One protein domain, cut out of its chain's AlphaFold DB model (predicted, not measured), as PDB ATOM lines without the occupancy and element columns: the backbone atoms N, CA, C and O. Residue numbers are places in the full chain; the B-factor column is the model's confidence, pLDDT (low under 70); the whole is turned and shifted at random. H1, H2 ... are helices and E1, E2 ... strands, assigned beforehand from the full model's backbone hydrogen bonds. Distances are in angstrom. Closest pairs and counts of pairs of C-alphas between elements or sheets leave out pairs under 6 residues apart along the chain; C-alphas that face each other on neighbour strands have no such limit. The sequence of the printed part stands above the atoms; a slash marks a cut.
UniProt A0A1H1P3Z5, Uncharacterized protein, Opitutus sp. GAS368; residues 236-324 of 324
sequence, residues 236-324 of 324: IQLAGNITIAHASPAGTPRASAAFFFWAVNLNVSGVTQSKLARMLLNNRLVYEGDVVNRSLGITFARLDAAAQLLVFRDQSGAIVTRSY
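What this domain is: This is residues 236 to 324 of the 324 residues of an uncharacterized protein of Opitutus sp. GAS368 (UniProt A0A1H1P3Z5). A strongly twisted sheet of six short strands curls round one short helix, H1, and a smaller sheet of three strands is partly face to face with it, a sandwich whose two sets of strands cross nearly at right angles. The hairpin E1 and E2 makes one end of the large sheet, far from the small sheet E3 E4 E5. The printed part has 89 residues, with one named helix and nine named strands in the order E1 E2 H1 E3 E4 E5 E6 E7 E8 E9 along the chain, and its class is mostly strand. The sheets run E1 E2 E9 E8 E7 E6 and E3 E4 E5, both antiparallel throughout. The whole is compact and rounded, with a radius of gyration of the C-alphas of 12.1 A and spans of 31 by 27 by 22 A.

How they stand to each other: The largest sheet runs, strand beside strand, E1, residues 236 to 238, E2, residues 242 to 245, E9, residues 319 to 323, E8, residues 309 to 313, E7, residues 298 to 304, and E6, residues 291 to 293. From edge to edge its strands' lines turn by 108 degrees and the way across it turns by 85 degrees. E6, E7, E8 and E9 form a meander, each strand the antiparallel neighbour of the one before. Between E8 and E7, at 152 degrees, N 299 and O 313 are 2.8 A apart, within hydrogen-bond range; between E9 and E8, at 157 degrees, N 310 and O 322 are 2.8 A apart. E7 pairs in a staggered way, with E6 over residues 298 to 299 and with E8 over residues 299 to 304; N 298 and O 293 are 2.9 A apart. E1 and E2 form a hairpin with N 238 and O 242 at 2.9 A, while E2 and E9 have no N and O within hydrogen-bond range, although the facing C-alphas 244 and 322 are 5.0 A apart. H1, residues 257 to 264, is on this sheet, which curls round it; its closest C-alphas with E9 are those of Phe 260 and Val 320, 7.2 A apart. Every O i to N i+4 pair of H1 is within hydrogen-bond range. The second sheet, E3, residues 268 to 273, E4, residues 277 to 281, and E5, residues 284 to 287, is also a meander, with N 272 and O 278 at 2.8 A and N 281 and O 284 at 2.8 A. The facing parts of the two sheets are 9.8 A centre to centre, their best planes 13 degrees apart and their strands at 87 degrees. The closest C-alphas of E4 and E7 are those of Ala 277 and Leu 303, 6.1 A apart. H1 is not on the sheet E3 E4 E5.

Where its parts are: E1 begins at C-alpha 236 at (-10.810, -41.151, 36.663). E7, the longest strand, measures 17.5 A from C-alpha 298 at (7.566, -34.543, 40.142) to C-alpha 304. E3 measures 14.0 A, E9 13.6 A, E8 13.1 A, E4 12.5 A, H1 10.6 A, E5 10.0 A, E2 9.6 A, E1 6.2 A and E6 5.6 A. E9 ends at C-alpha 323 at (-5.820, -33.254, 29.617).

The domain as a whole: The C-alphas of Gly 251 and Asn 283 are the two farthest apart, at 34.1 A. The printed part has no cut and ends at Tyr 324, the chain's last residue. The link from E2 to H1, 11 residues, is long, and the other links between named elements are tight. The mean pLDDT of the printed part is 85.9, and residues 236 to 251 are under 70.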
ATOM      1  N   ILE A 236     -10.006 -41.970  35.763       66.25
ATOM      2  CA  ILE A 236     -10.810 -41.151  36.663       66.25
ATOM      3  C   ILE A 236     -11.112 -39.859  35.912       66.25
ATOM      4  O   ILE A 236     -10.217 -39.068  35.598       66.25
ATOM      5  N   GLN A 237     -12.385 -39.670  35.578       63.19
ATOM      6  CA  GLN A 237     -12.875 -38.447  34.964       63.19
ATOM      7  C   GLN A 237     -13.290 -37.479  36.072       63.19
ATOM      8  O   GLN A 237     -14.174 -37.777  36.876       63.19
ATOM      9  N   LEU A 238     -12.612 -36.337  36.153       66.62
ATOM     10  CA  LEU A 238     -12.901 -35.308  37.143       66.62
ATOM     11  C   LEU A 238     -13.809 -34.228  36.553       66.62
ATOM     12  O   LEU A 238     -13.848 -34.002  35.342       66.62
ATOM     13  N   ALA A 239     -14.530 -33.539  37.438       44.00
ATOM     14  CA  ALA A 239     -15.361 -32.402  37.071       44.00
ATOM     15  C   ALA A 239     -14.536 -31.357  36.291       44.00
ATOM     16  O   ALA A 239     -13.435 -30.995  36.704       44.00
ATOM     17  N   GLY A 240     -15.072 -30.885  35.161       52.72
ATOM     18  CA  GLY A 240     -14.391 -29.933  34.273       52.72
ATOM     19  C   GLY A 240     -13.693 -30.546  33.053       52.72
ATOM     20  O   GLY A 240     -12.763 -29.938  32.541       52.72
ATOM     21  N   ASN A 241     -14.125 -31.723  32.575       54.78
ATOM     22  CA  ASN A 241     -13.567 -32.428  31.401       54.78
ATOM     23  C   ASN A 241     -12.085 -32.828  31.537       54.78
ATOM     24  O   ASN A 241     -11.429 -33.171  30.550       54.78
ATOM     25  N   ILE A 242     -11.551 -32.823  32.758       57.91
ATOM     26  CA  ILE A 242     -10.185 -33.263  33.028       57.91
ATOM     27  C   ILE A 242     -10.222 -34.777  33.173       57.91
ATOM     28  O   ILE A 242     -10.752 -35.314  34.147       57.91
ATOM     29  N   THR A 243      -9.654 -35.466  32.194       63.12
ATOM     30  CA  THR A 243      -9.550 -36.919  32.224       63.12
ATOM     31  C   THR A 243      -8.134 -37.284  32.631       63.12
ATOM     32  O   THR A 243      -7.174 -36.906  31.957       63.12
ATOM     33  N   ILE A 244      -7.999 -37.986  33.757       63.16
ATOM     34  CA  ILE A 244      -6.709 -38.491  34.220       63.16
ATOM     35  C   ILE A 244      -6.675 -39.971  33.882       63.16
ATOM     36  O   ILE A 244      -7.381 -40.778  34.487       63.16
ATOM     37  N   ALA A 245      -5.883 -40.317  32.872       61.66
ATOM     38  CA  ALA A 245      -5.628 -41.708  32.553       61.66
ATOM     39  C   ALA A 245      -4.463 -42.182  33.422       61.66
ATOM     40  O   ALA A 245      -3.333 -41.709  33.287       61.66
ATOM     41  N   HIS A 246      -4.717 -43.164  34.284       61.44
ATOM     42  CA  HIS A 246      -3.672 -43.895  34.998       61.44
ATOM     43  C   HIS A 246      -2.987 -44.909  34.060       61.44
ATOM     44  O   HIS A 246      -2.715 -46.046  34.423       61.44
ATOM     45  N   ALA A 247      -2.741 -44.523  32.807       51.41
ATOM     46  CA  ALA A 247      -2.133 -45.380  31.802       51.41
ATOM     47  C   ALA A 247      -0.612 -45.225  31.877       51.41
ATOM     48  O   ALA A 247       0.028 -44.625  31.014       51.41
ATOM     49  N   SER A 248      -0.035 -45.743  32.957       53.72
ATOM     50  CA  SER A 248       1.383 -46.079  32.955       53.72
ATOM     51  C   SER A 248       1.578 -47.221  31.943       53.72
ATOM     52  O   SER A 248       0.868 -48.223  32.047       53.72
ATOM     53  N   PRO A 249       2.455 -47.087  30.925       60.50
ATOM     54  CA  PRO A 249       2.759 -48.183  30.007       60.50
ATOM     55  C   PRO A 249       3.121 -49.448  30.794       60.50
ATOM     56  O   PRO A 249       3.770 -49.347  31.840       60.50
ATOM     57  N   ALA A 250       2.709 -50.623  30.307       55.94
ATOM     58  CA  ALA A 250       2.948 -51.904  30.972       55.94
ATOM     59  C   ALA A 250       4.409 -52.007  31.462       55.94
ATOM     60  O   ALA A 250       5.340 -51.983  30.658       55.94
ATOM     61  N   GLY A 251       4.601 -52.055  32.786       65.81
ATOM     62  CA  GLY A 251       5.919 -52.090  33.432       65.81
ATOM     63  C   GLY A 251       6.346 -50.825  34.188       65.81
ATOM     64  O   GLY A 251       7.410 -50.836  34.803       65.81
ATOM     65  N   THR A 252       5.549 -49.749  34.198       72.69
ATOM     66  CA  THR A 252       5.817 -48.576  35.056       72.69
ATOM     67  C   THR A 252       5.103 -48.679  36.412       72.69
ATOM     68  O   THR A 252       3.985 -49.191  36.484       72.69
ATOM     69  N   PRO A 253       5.745 -48.246  37.516       82.75
ATOM     70  CA  PRO A 253       5.176 -48.369  38.855       82.75
ATOM     71  C   PRO A 253       3.937 -47.485  39.038       82.75
ATOM     72  O   PRO A 253       3.814 -46.415  38.439       82.75
ATOM     73  N   ARG A 254       3.012 -47.934  39.897       81.38
ATOM     74  CA  ARG A 254       1.764 -47.219  40.205       81.38
ATOM     75  C   ARG A 254       2.065 -45.840  40.801       81.38
ATOM     76  O   ARG A 254       2.825 -45.732  41.761       81.38
ATOM     77  N   ALA A 255       1.425 -44.798  40.268       87.06
ATOM     78  CA  ALA A 255       1.533 -43.446  40.811       87.06
ATOM     79  C   ALA A 255       1.052 -43.373  42.267       87.06
ATOM     80  O   ALA A 255       0.048 -43.985  42.639       87.06
ATOM     81  N   SER A 256       1.766 -42.602  43.089       89.12
ATOM     82  CA  SER A 256       1.375 -42.356  44.475       89.12
ATOM     83  C   SER A 256       0.096 -41.516  44.546       89.12
ATOM     84  O   SER A 256      -0.154 -40.656  43.698       89.12
ATOM     85  N   ALA A 257      -0.707 -41.714  45.596       88.44
ATOM     86  CA  ALA A 257      -1.936 -40.943  45.790       88.44
ATOM     87  C   ALA A 257      -1.657 -39.427  45.834       88.44
ATOM     88  O   ALA A 257      -2.368 -38.648  45.207       88.44
ATOM     89  N   ALA A 258      -0.581 -39.005  46.508       90.12
ATOM     90  CA  ALA A 258      -0.180 -37.600  46.579       90.12
ATOM     91  C   ALA A 258       0.152 -37.010  45.198       90.12
ATOM     92  O   ALA A 258      -0.237 -35.879  44.907       90.12
ATOM     93  N   PHE A 259       0.826 -37.778  44.335       92.81
ATOM     94  CA  PHE A 259       1.113 -37.367  42.963       92.81
ATOM     95  C   PHE A 259      -0.177 -37.195  42.151       92.81
ATOM     96  O   PHE A 259      -0.356 -36.176  41.482       92.81
ATOM     97  N   PHE A 260      -1.111 -38.135  42.280       89.56
ATOM     98  CA  PHE A 260      -2.414 -38.043  41.629       89.56
ATOM     99  C   PHE A 260      -3.202 -36.803  42.087       89.56
ATOM    100  O   PHE A 260      -3.597 -35.982  41.260       89.56
ATOM    101  N   PHE A 261      -3.364 -36.599  43.401       90.62
ATOM    102  CA  PHE A 261      -4.056 -35.421  43.951       90.62
ATOM    103  C   PHE A 261      -3.399 -34.101  43.545       90.62
ATOM    104  O   PHE A 261      -4.085 -33.096  43.338       90.62
ATOM    105  N   TRP A 262      -2.074 -34.087  43.429       93.81
ATOM    106  CA  TRP A 262      -1.353 -32.924  42.938       93.81
ATOM    107  C   TRP A 262      -1.686 -32.637  41.470       93.81
ATOM    108  O   TRP A 262      -2.004 -31.496  41.144       93.81
ATOM    109  N   ALA A 263      -1.672 -33.657  40.605       92.50
ATOM    110  CA  ALA A 263      -1.969 -33.501  39.180       92.50
ATOM    111  C   ALA A 263      -3.413 -33.028  38.942       92.50
ATOM    112  O   ALA A 263      -3.654 -32.200  38.065       92.50
ATOM    113  N   VAL A 264      -4.356 -33.499  39.762       89.62
ATOM    114  CA  VAL A 264      -5.761 -33.064  39.773       89.62
ATOM    115  C   VAL A 264      -5.904 -31.564  40.045       89.62
ATOM    116  O   VAL A 264      -6.587 -30.860  39.304       89.62
ATOM    117  N   ASN A 265      -5.262 -31.067  41.106       90.88
ATOM    118  CA  ASN A 265      -5.440 -29.695  41.605       90.88
ATOM    119  C   ASN A 265      -4.565 -28.657  40.888       90.88
ATOM    120  O   ASN A 265      -4.432 -27.512  41.320       90.88
ATOM    121  N   LEU A 266      -3.916 -29.064  39.808       91.19
ATOM    122  CA  LEU A 266      -2.915 -28.281  39.114       91.19
ATOM    123  C   LEU A 266      -3.597 -27.198  38.255       91.19
ATOM    124  O   LEU A 266      -4.485 -27.491  37.452       91.19
ATOM    125  N   ASN A 267      -3.198 -25.932  38.404       93.06
ATOM    126  CA  ASN A 267      -3.751 -24.833  37.610       93.06
ATOM    127  C   ASN A 267      -2.857 -24.563  36.389       93.06
ATOM    128  O   ASN A 267      -1.742 -24.045  36.521       93.06
ATOM    129  N   VAL A 268      -3.353 -24.942  35.208       93.19
ATOM    130  CA  VAL A 268      -2.709 -24.674  33.917       93.19
ATOM    131  C   VAL A 268      -3.338 -23.417  33.341       93.19
ATOM    132  O   VAL A 268      -4.497 -23.416  32.947       93.19
ATOM    133  N   SER A 269      -2.563 -22.340  33.298       91.56
ATOM    134  CA  SER A 269      -3.045 -21.043  32.799       91.56
ATOM    135  C   SER A 269      -2.735 -20.810  31.320       91.56
ATOM    136  O   SER A 269      -3.356 -19.970  30.678       91.56
ATOM    137  N   GLY A 270      -1.785 -21.558  30.762       91.25
ATOM    138  CA  GLY A 270      -1.440 -21.476  29.352       91.25
ATOM    139  C   GLY A 270      -0.355 -22.469  28.975       91.25
ATOM    140  O   GLY A 270       0.475 -22.862  29.800       91.25
ATOM    141  N   VAL A 271      -0.359 -22.869  27.708       93.62
ATOM    142  CA  VAL A 271       0.609 -23.812  27.148       93.62
ATOM    143  C   VAL A 271       1.117 -23.241  25.840       93.62
ATOM    144  O   VAL A 271       0.348 -22.743  25.021       93.62
ATOM    145  N   THR A 272       2.432 -23.254  25.661       92.31
ATOM    146  CA  THR A 272       3.094 -22.711  24.478       92.31
ATOM    147  C   THR A 272       3.880 -23.823  23.805       92.31
ATOM    148  O   THR A 272       4.867 -24.333  24.343       92.31
ATOM    149  N   GLN A 273       3.445 -24.180  22.601       88.69
ATOM    150  CA  GLN A 273       4.109 -25.155  21.743       88.69
ATOM    151  C   GLN A 273       5.248 -24.462  20.991       88.69
ATOM    152  O   GLN A 273       5.100 -24.016  19.858       88.69
ATOM    153  N   SER A 274       6.388 -24.300  21.662       86.12
ATOM    154  CA  SER A 274       7.638 -23.894  21.012       86.12
ATOM    155  C   SER A 274       8.555 -25.108  20.832       86.12
ATOM    156  O   SER A 274       8.216 -26.201  21.280       86.12
ATOM    157  N   LYS A 275       9.739 -24.931  20.223       85.19
ATOM    158  CA  LYS A 275      10.745 -26.005  20.062       85.19
ATOM    159  C   LYS A 275      11.054 -26.748  21.375       85.19
ATOM    160  O   LYS A 275      11.416 -27.915  21.340       85.19
ATOM    161  N   LEU A 276      10.904 -26.066  22.512       83.88
ATOM    162  CA  LEU A 276      10.815 -26.677  23.837       83.88
ATOM    163  C   LEU A 276       9.404 -26.436  24.367       83.88
ATOM    164  O   LEU A 276       8.951 -25.284  24.389       83.88
ATOM    165  N   ALA A 277       8.708 -27.488  24.789       89.88
ATOM    166  CA  ALA A 277       7.385 -27.329  25.368       89.88
ATOM    167  C   ALA A 277       7.474 -26.480  26.646       89.88
ATOM    168  O   ALA A 277       8.293 -26.742  27.533       89.88
ATOM    169  N   ARG A 278       6.648 -25.431  26.719       92.69
ATOM    170  CA  ARG A 278       6.573 -24.527  27.873       92.69
ATOM    171  C   ARG A 278       5.142 -24.472  28.372       92.69
ATOM    172  O   ARG A 278       4.207 -24.349  27.583       92.69
ATOM    173  N   MET A 279       4.984 -24.518  29.685       94.62
ATOM    174  CA  MET A 279       3.690 -24.445  30.352       94.62
ATOM    175  C   MET A 279       3.739 -23.397  31.456       94.62
ATOM    176  O   MET A 279       4.738 -23.278  32.165       94.62
ATOM    177  N   LEU A 280       2.648 -22.652  31.615       94.81
ATOM    178  CA  LEU A 280       2.474 -21.683  32.686       94.81
ATOM    179  C   LEU A 280       1.635 -22.316  33.798       94.81
ATOM    180  O   LEU A 280       0.400 -22.361  33.752       94.81
ATOM    181  N   LEU A 281       2.350 -22.854  34.779       93.75
ATOM    182  CA  LEU A 281       1.820 -23.623  35.886       93.75
ATOM    183  C   LEU A 281       1.784 -22.802  37.167       93.75
ATOM    184  O   LEU A 281       2.837 -22.377  37.636       93.75
ATOM    185  N   ASN A 282       0.607 -22.611  37.770       90.75
ATOM    186  CA  ASN A 282       0.469 -21.799  38.988       90.75
ATOM    187  C   ASN A 282       1.186 -20.435  38.855       90.75
ATOM    188  O   ASN A 282       1.958 -20.038  39.726       90.75
ATOM    189  N   ASN A 283       0.999 -19.749  37.721       91.62
ATOM    190  CA  ASN A 283       1.701 -18.505  37.371       91.62
ATOM    191  C   ASN A 283       3.236 -18.596  37.205       91.62
ATOM    192  O   ASN A 283       3.899 -17.567  37.070       91.62
ATOM    193  N   ARG A 284       3.817 -19.798  37.167       94.25
ATOM    194  CA  ARG A 284       5.246 -20.035  36.929       94.25
ATOM    195  C   ARG A 284       5.461 -20.703  35.576       94.25
ATOM    196  O   ARG A 284       4.804 -21.683  35.249       94.25
ATOM    197  N   LEU A 285       6.419 -20.201  34.806       94.75
ATOM    198  CA  LEU A 285       6.817 -20.831  33.551       94.75
ATOM    199  C   LEU A 285       7.722 -22.039  33.840       94.75
ATOM    200  O   LEU A 285       8.704 -21.916  34.573       94.75
ATOM    201  N   VAL A 286       7.351 -23.193  33.295       96.50
ATOM    202  CA  VAL A 286       8.014 -24.488  33.490       96.50
ATOM    203  C   VAL A 286       8.364 -25.071  32.124       96.50
ATOM    204  O   VAL A 286       7.563 -24.981  31.185       96.50
ATOM    205  N   TYR A 287       9.558 -25.652  32.019       95.75
ATOM    206  CA  TYR A 287      10.070 -26.281  30.804       95.75
ATOM    207  C   TYR A 287      10.011 -27.804  30.899       95.75
ATOM    208  O   TYR A 287      10.009 -28.373  31.990       95.75
ATOM    209  N   GLU A 288       9.970 -28.479  29.751       94.50
ATOM    210  CA  GLU A 288      10.155 -29.933  29.687       94.50
ATOM    211  C   GLU A 288      11.473 -30.337  30.374       94.50
ATOM    212  O   GLU A 288      12.528 -29.764  30.102       94.50
ATOM    213  N   GLY A 289      11.396 -31.293  31.299       94.88
ATOM    214  CA  GLY A 289      12.486 -31.741  32.168       94.88
ATOM    215  C   GLY A 289      12.553 -31.056  33.538       94.88
ATOM    216  O   GLY A 289      13.227 -31.569  34.433       94.88
ATOM    217  N   ASP A 290      11.844 -29.944  33.754       96.31
ATOM    218  CA  ASP A 290      11.917 -29.229  35.029       96.31
ATOM    219  C   ASP A 290      11.191 -29.959  36.165       96.31
ATOM    220  O   ASP A 290      10.117 -30.549  36.000       96.31
ATOM    221  N   VAL A 291      11.752 -29.824  37.370       96.19
ATOM    222  CA  VAL A 291      11.108 -30.251  38.615       96.19
ATOM    223  C   VAL A 291      10.018 -29.249  38.982       96.19
ATOM    224  O   VAL A 291      10.276 -28.110  39.389       96.19
ATOM    225  N   VAL A 292       8.779 -29.705  38.863       96.25
ATOM    226  CA  VAL A 292       7.576 -28.916  39.116       96.25
ATOM    227  C   VAL A 292       7.242 -28.889  40.601       96.25
ATOM    228  O   VAL A 292       6.863 -27.853  41.147       96.25
ATOM    229  N   ASN A 293       7.423 -30.030  41.265       95.12
ATOM    230  CA  ASN A 293       7.212 -30.174  42.693       95.12
ATOM    231  C   ASN A 293       8.406 -30.900  43.309       95.12
ATOM    232  O   ASN A 293       8.605 -32.087  43.071       95.12
ATOM    233  N   ARG A 294       9.203 -30.183  44.107       94.62
ATOM    234  CA  ARG A 294      10.419 -30.733  44.714       94.62
ATOM    235  C   ARG A 294      10.123 -31.712  45.851       94.62
ATOM    236  O   ARG A 294      10.891 -32.649  46.013       94.62
ATOM    237  N   SER A 295       9.039 -31.526  46.608       93.88
ATOM    238  CA  SER A 295       8.730 -32.398  47.752       93.88
ATOM    239  C   SER A 295       8.272 -33.785  47.312       93.88
ATOM    240  O   SER A 295       8.577 -34.765  47.975       93.88
ATOM    241  N   LEU A 296       7.566 -33.856  46.181       94.19
ATOM    242  CA  LEU A 296       7.147 -35.110  45.548       94.19
ATOM    243  C   LEU A 296       8.101 -35.548  44.427       94.19
ATOM    244  O   LEU A 296       7.872 -36.568  43.801       94.19
ATOM    245  N   GLY A 297       9.122 -34.743  44.119       95.69
ATOM    246  CA  GLY A 297      10.060 -34.984  43.025       95.69
ATOM    247  C   GLY A 297       9.415 -35.161  41.646       95.69
ATOM    248  O   GLY A 297       9.927 -35.898  40.807       95.69
ATOM    249  N   ILE A 298       8.305 -34.465  41.401       95.94
ATOM    250  CA  ILE A 298       7.566 -34.543  40.142       95.94
ATOM    251  C   ILE A 298       8.249 -33.667  39.098       95.94
ATOM    252  O   ILE A 298       8.477 -32.471  39.310       95.94
ATOM    253  N   THR A 299       8.511 -34.265  37.945       96.81
ATOM    254  CA  THR A 299       9.116 -33.645  36.769       96.81
ATOM    255  C   THR A 299       8.108 -33.555  35.633       96.81
ATOM    256  O   THR A 299       7.257 -34.434  35.456       96.81
ATOM    257  N   PHE A 300       8.172 -32.471  34.865       96.31
ATOM    258  CA  PHE A 300       7.386 -32.342  33.646       96.31
ATOM    259  C   PHE A 300       8.095 -33.104  32.527       96.31
ATOM    260  O   PHE A 300       9.176 -32.709  32.107       96.31
ATOM    261  N   ALA A 301       7.523 -34.221  32.081       94.44
ATOM    262  CA  ALA A 301       8.212 -35.131  31.174       94.44
ATOM    263  C   ALA A 301       8.048 -34.732  29.708       94.44
ATOM    264  O   ALA A 301       9.034 -34.756  28.982       94.44
ATOM    265  N   ARG A 302       6.819 -34.410  29.277       93.62
ATOM    266  CA  ARG A 302       6.502 -34.045  27.886       93.62
ATOM    267  C   ARG A 302       5.130 -33.371  27.770       93.62
ATOM    268  O   ARG A 302       4.220 -33.657  28.551       93.62
ATOM    269  N   LEU A 303       4.975 -32.527  26.749       94.00
ATOM    270  CA  LEU A 303       3.685 -32.060  26.230       94.00
ATOM    271  C   LEU A 303       3.311 -32.846  24.971       94.00
ATOM    272  O   LEU A 303       4.040 -32.788  23.981       94.00
ATOM    273  N   ASP A 304       2.172 -33.526  24.979       92.56
ATOM    274  CA  ASP A 304       1.562 -34.038  23.755       92.56
ATOM    275  C   ASP A 304       0.542 -33.024  23.232       92.56
ATOM    276  O   ASP A 304      -0.580 -32.904  23.726       92.56
ATOM    277  N   ALA A 305       0.971 -32.273  22.223       89.44
ATOM    278  CA  ALA A 305       0.163 -31.287  21.526       89.44
ATOM    279  C   ALA A 305      -1.017 -31.899  20.757       89.44
ATOM    280  O   ALA A 305      -2.048 -31.243  20.621       89.44
ATOM    281  N   ALA A 306      -0.854 -33.119  20.236       88.44
ATOM    282  CA  ALA A 306      -1.838 -33.759  19.370       88.44
ATOM    283  C   ALA A 306      -2.998 -34.331  20.189       88.44
ATOM    284  O   ALA A 306      -4.156 -34.177  19.810       88.44
ATOM    285  N   ALA A 307      -2.684 -34.941  21.333       89.50
ATOM    286  CA  ALA A 307      -3.681 -35.473  22.257       89.50
ATOM    287  C   ALA A 307      -4.145 -34.456  23.318       89.50
ATOM    288  O   ALA A 307      -5.026 -34.771  24.115       89.50
ATOM    289  N   GLN A 308      -3.544 -33.259  23.352       93.06
ATOM    290  CA  GLN A 308      -3.727 -32.262  24.416       93.06
ATOM    291  C   GLN A 308      -3.465 -32.846  25.814       93.06
ATOM    292  O   GLN A 308      -4.216 -32.610  26.760       93.06
ATOM    293  N   LEU A 309      -2.388 -33.627  25.951       92.56
ATOM    294  CA  LEU A 309      -2.015 -34.291  27.201       92.56
ATOM    295  C   LEU A 309      -0.718 -33.721  27.774       92.56
ATOM    296  O   LEU A 309       0.301 -33.584  27.097       92.56
ATOM    297  N   LEU A 310      -0.741 -33.441  29.070       93.88
ATOM    298  CA  LEU A 310       0.434 -33.165  29.885       93.88
ATOM    299  C   LEU A 310       0.915 -34.472  30.498       93.88
ATOM    300  O   LEU A 310       0.133 -35.157  31.155       93.88
ATOM    301  N   VAL A 311       2.195 -34.795  30.320       94.38
ATOM    302  CA  VAL A 311       2.814 -35.997  30.885       94.38
ATOM    303  C   VAL A 311       3.733 -35.594  32.032       94.38
ATOM    304  O   VAL A 311       4.711 -34.866  31.841       94.38
ATOM    305  N   PHE A 312       3.436 -36.087  33.230       95.75
ATOM    306  CA  PHE A 312       4.246 -35.880  34.427       95.75
ATOM    307  C   PHE A 312       4.888 -37.189  34.867       95.75
ATOM    308  O   PHE A 312       4.277 -38.252  34.742       95.75
ATOM    309  N   ARG A 313       6.102 -37.103  35.415       95.31
ATOM    310  CA  ARG A 313       6.853 -38.252  35.922       95.31
ATOM    311  C   ARG A 313       7.351 -38.000  37.343       95.31
ATOM    312  O   ARG A 313       7.967 -36.971  37.607       95.31
ATOM    313  N   ASP A 314       7.102 -38.948  38.233       95.31
ATOM    314  CA  ASP A 314       7.618 -38.983  39.608       95.31
ATOM    315  C   ASP A 314       9.026 -39.629  39.660       95.31
ATOM    316  O   ASP A 314       9.442 -40.319  38.725       95.31
ATOM    317  N   GLN A 315       9.763 -39.441  40.758       93.44
ATOM    318  CA  GLN A 315      11.033 -40.109  41.072       93.44
ATOM    319  C   GLN A 315      10.920 -41.632  41.056       93.44
ATOM    320  O   GLN A 315      11.868 -42.310  40.666       93.44
ATOM    321  N   SER A 316       9.756 -42.169  41.432       90.81
ATOM    322  CA  SER A 316       9.461 -43.602  41.323       90.81
ATOM    323  C   SER A 316       9.458 -44.101  39.872       90.81
ATOM    324  O   SER A 316       9.558 -45.299  39.632       90.81
ATOM    325  N   GLY A 317       9.354 -43.201  38.892       90.50
ATOM    326  CA  GLY A 317       9.155 -43.539  37.487       90.50
ATOM    327  C   GLY A 317       7.688 -43.699  37.096       90.50
ATOM    328  O   GLY A 317       7.422 -43.983  35.930       90.50
ATOM    329  N   ALA A 318       6.753 -43.480  38.023       91.94
ATOM    330  CA  ALA A 318       5.334 -43.452  37.711       91.94
ATOM    331  C   ALA A 318       4.992 -42.276  36.790       91.94
ATOM    332  O   ALA A 318       5.500 -41.163  36.967       91.94
ATOM    333  N   ILE A 319       4.105 -42.527  35.828       92.12
ATOM    334  CA  ILE A 319       3.646 -41.531  34.858       92.12
ATOM    335  C   ILE A 319       2.164 -41.239  35.091       92.12
ATOM    336  O   ILE A 319       1.359 -42.167  35.186       92.12
ATOM    337  N   VAL A 320       1.816 -39.954  35.149       92.50
ATOM    338  CA  VAL A 320       0.428 -39.471  35.185       92.50
ATOM    339  C   VAL A 320       0.217 -38.530  34.013       92.50
ATOM    340  O   VAL A 320       1.010 -37.608  33.797       92.50
ATOM    341  N   THR A 321      -0.860 -38.761  33.266       91.75
ATOM    342  CA  THR A 321      -1.262 -37.902  32.156       91.75
ATOM    343  C   THR A 321      -2.517 -37.118  32.507       91.75
ATOM    344  O   THR A 321      -3.418 -37.619  33.181       91.75
ATOM    345  N   ARG A 322      -2.572 -35.860  32.067       89.75
ATOM    346  CA  ARG A 322      -3.715 -34.975  32.296       89.75
ATOM    347  C   ARG A 322      -4.051 -34.190  31.035       89.75
ATOM    348  O   ARG A 322      -3.155 -33.592  30.447       89.75
ATOM    349  N   SER A 323      -5.330 -34.139  30.676       89.94
ATOM    350  CA  SER A 323      -5.820 -33.254  29.617       89.94
ATOM    351  C   SER A 323      -5.855 -31.781  30.053       89.94
ATOM    352  O   SER A 323      -6.148 -31.493  31.219       89.94
ATOM    353  N   TYR A 324      -5.552 -30.858  29.134       86.94
ATOM    354  CA  TYR A 324      -5.531 -29.405  29.369       86.94
ATOM    355  C   TYR A 324      -6.351 -28.614  28.347       86.94
ATOM    356  O   TYR A 324      -6.550 -29.115  27.218       86.94
TER     357      TYR A 324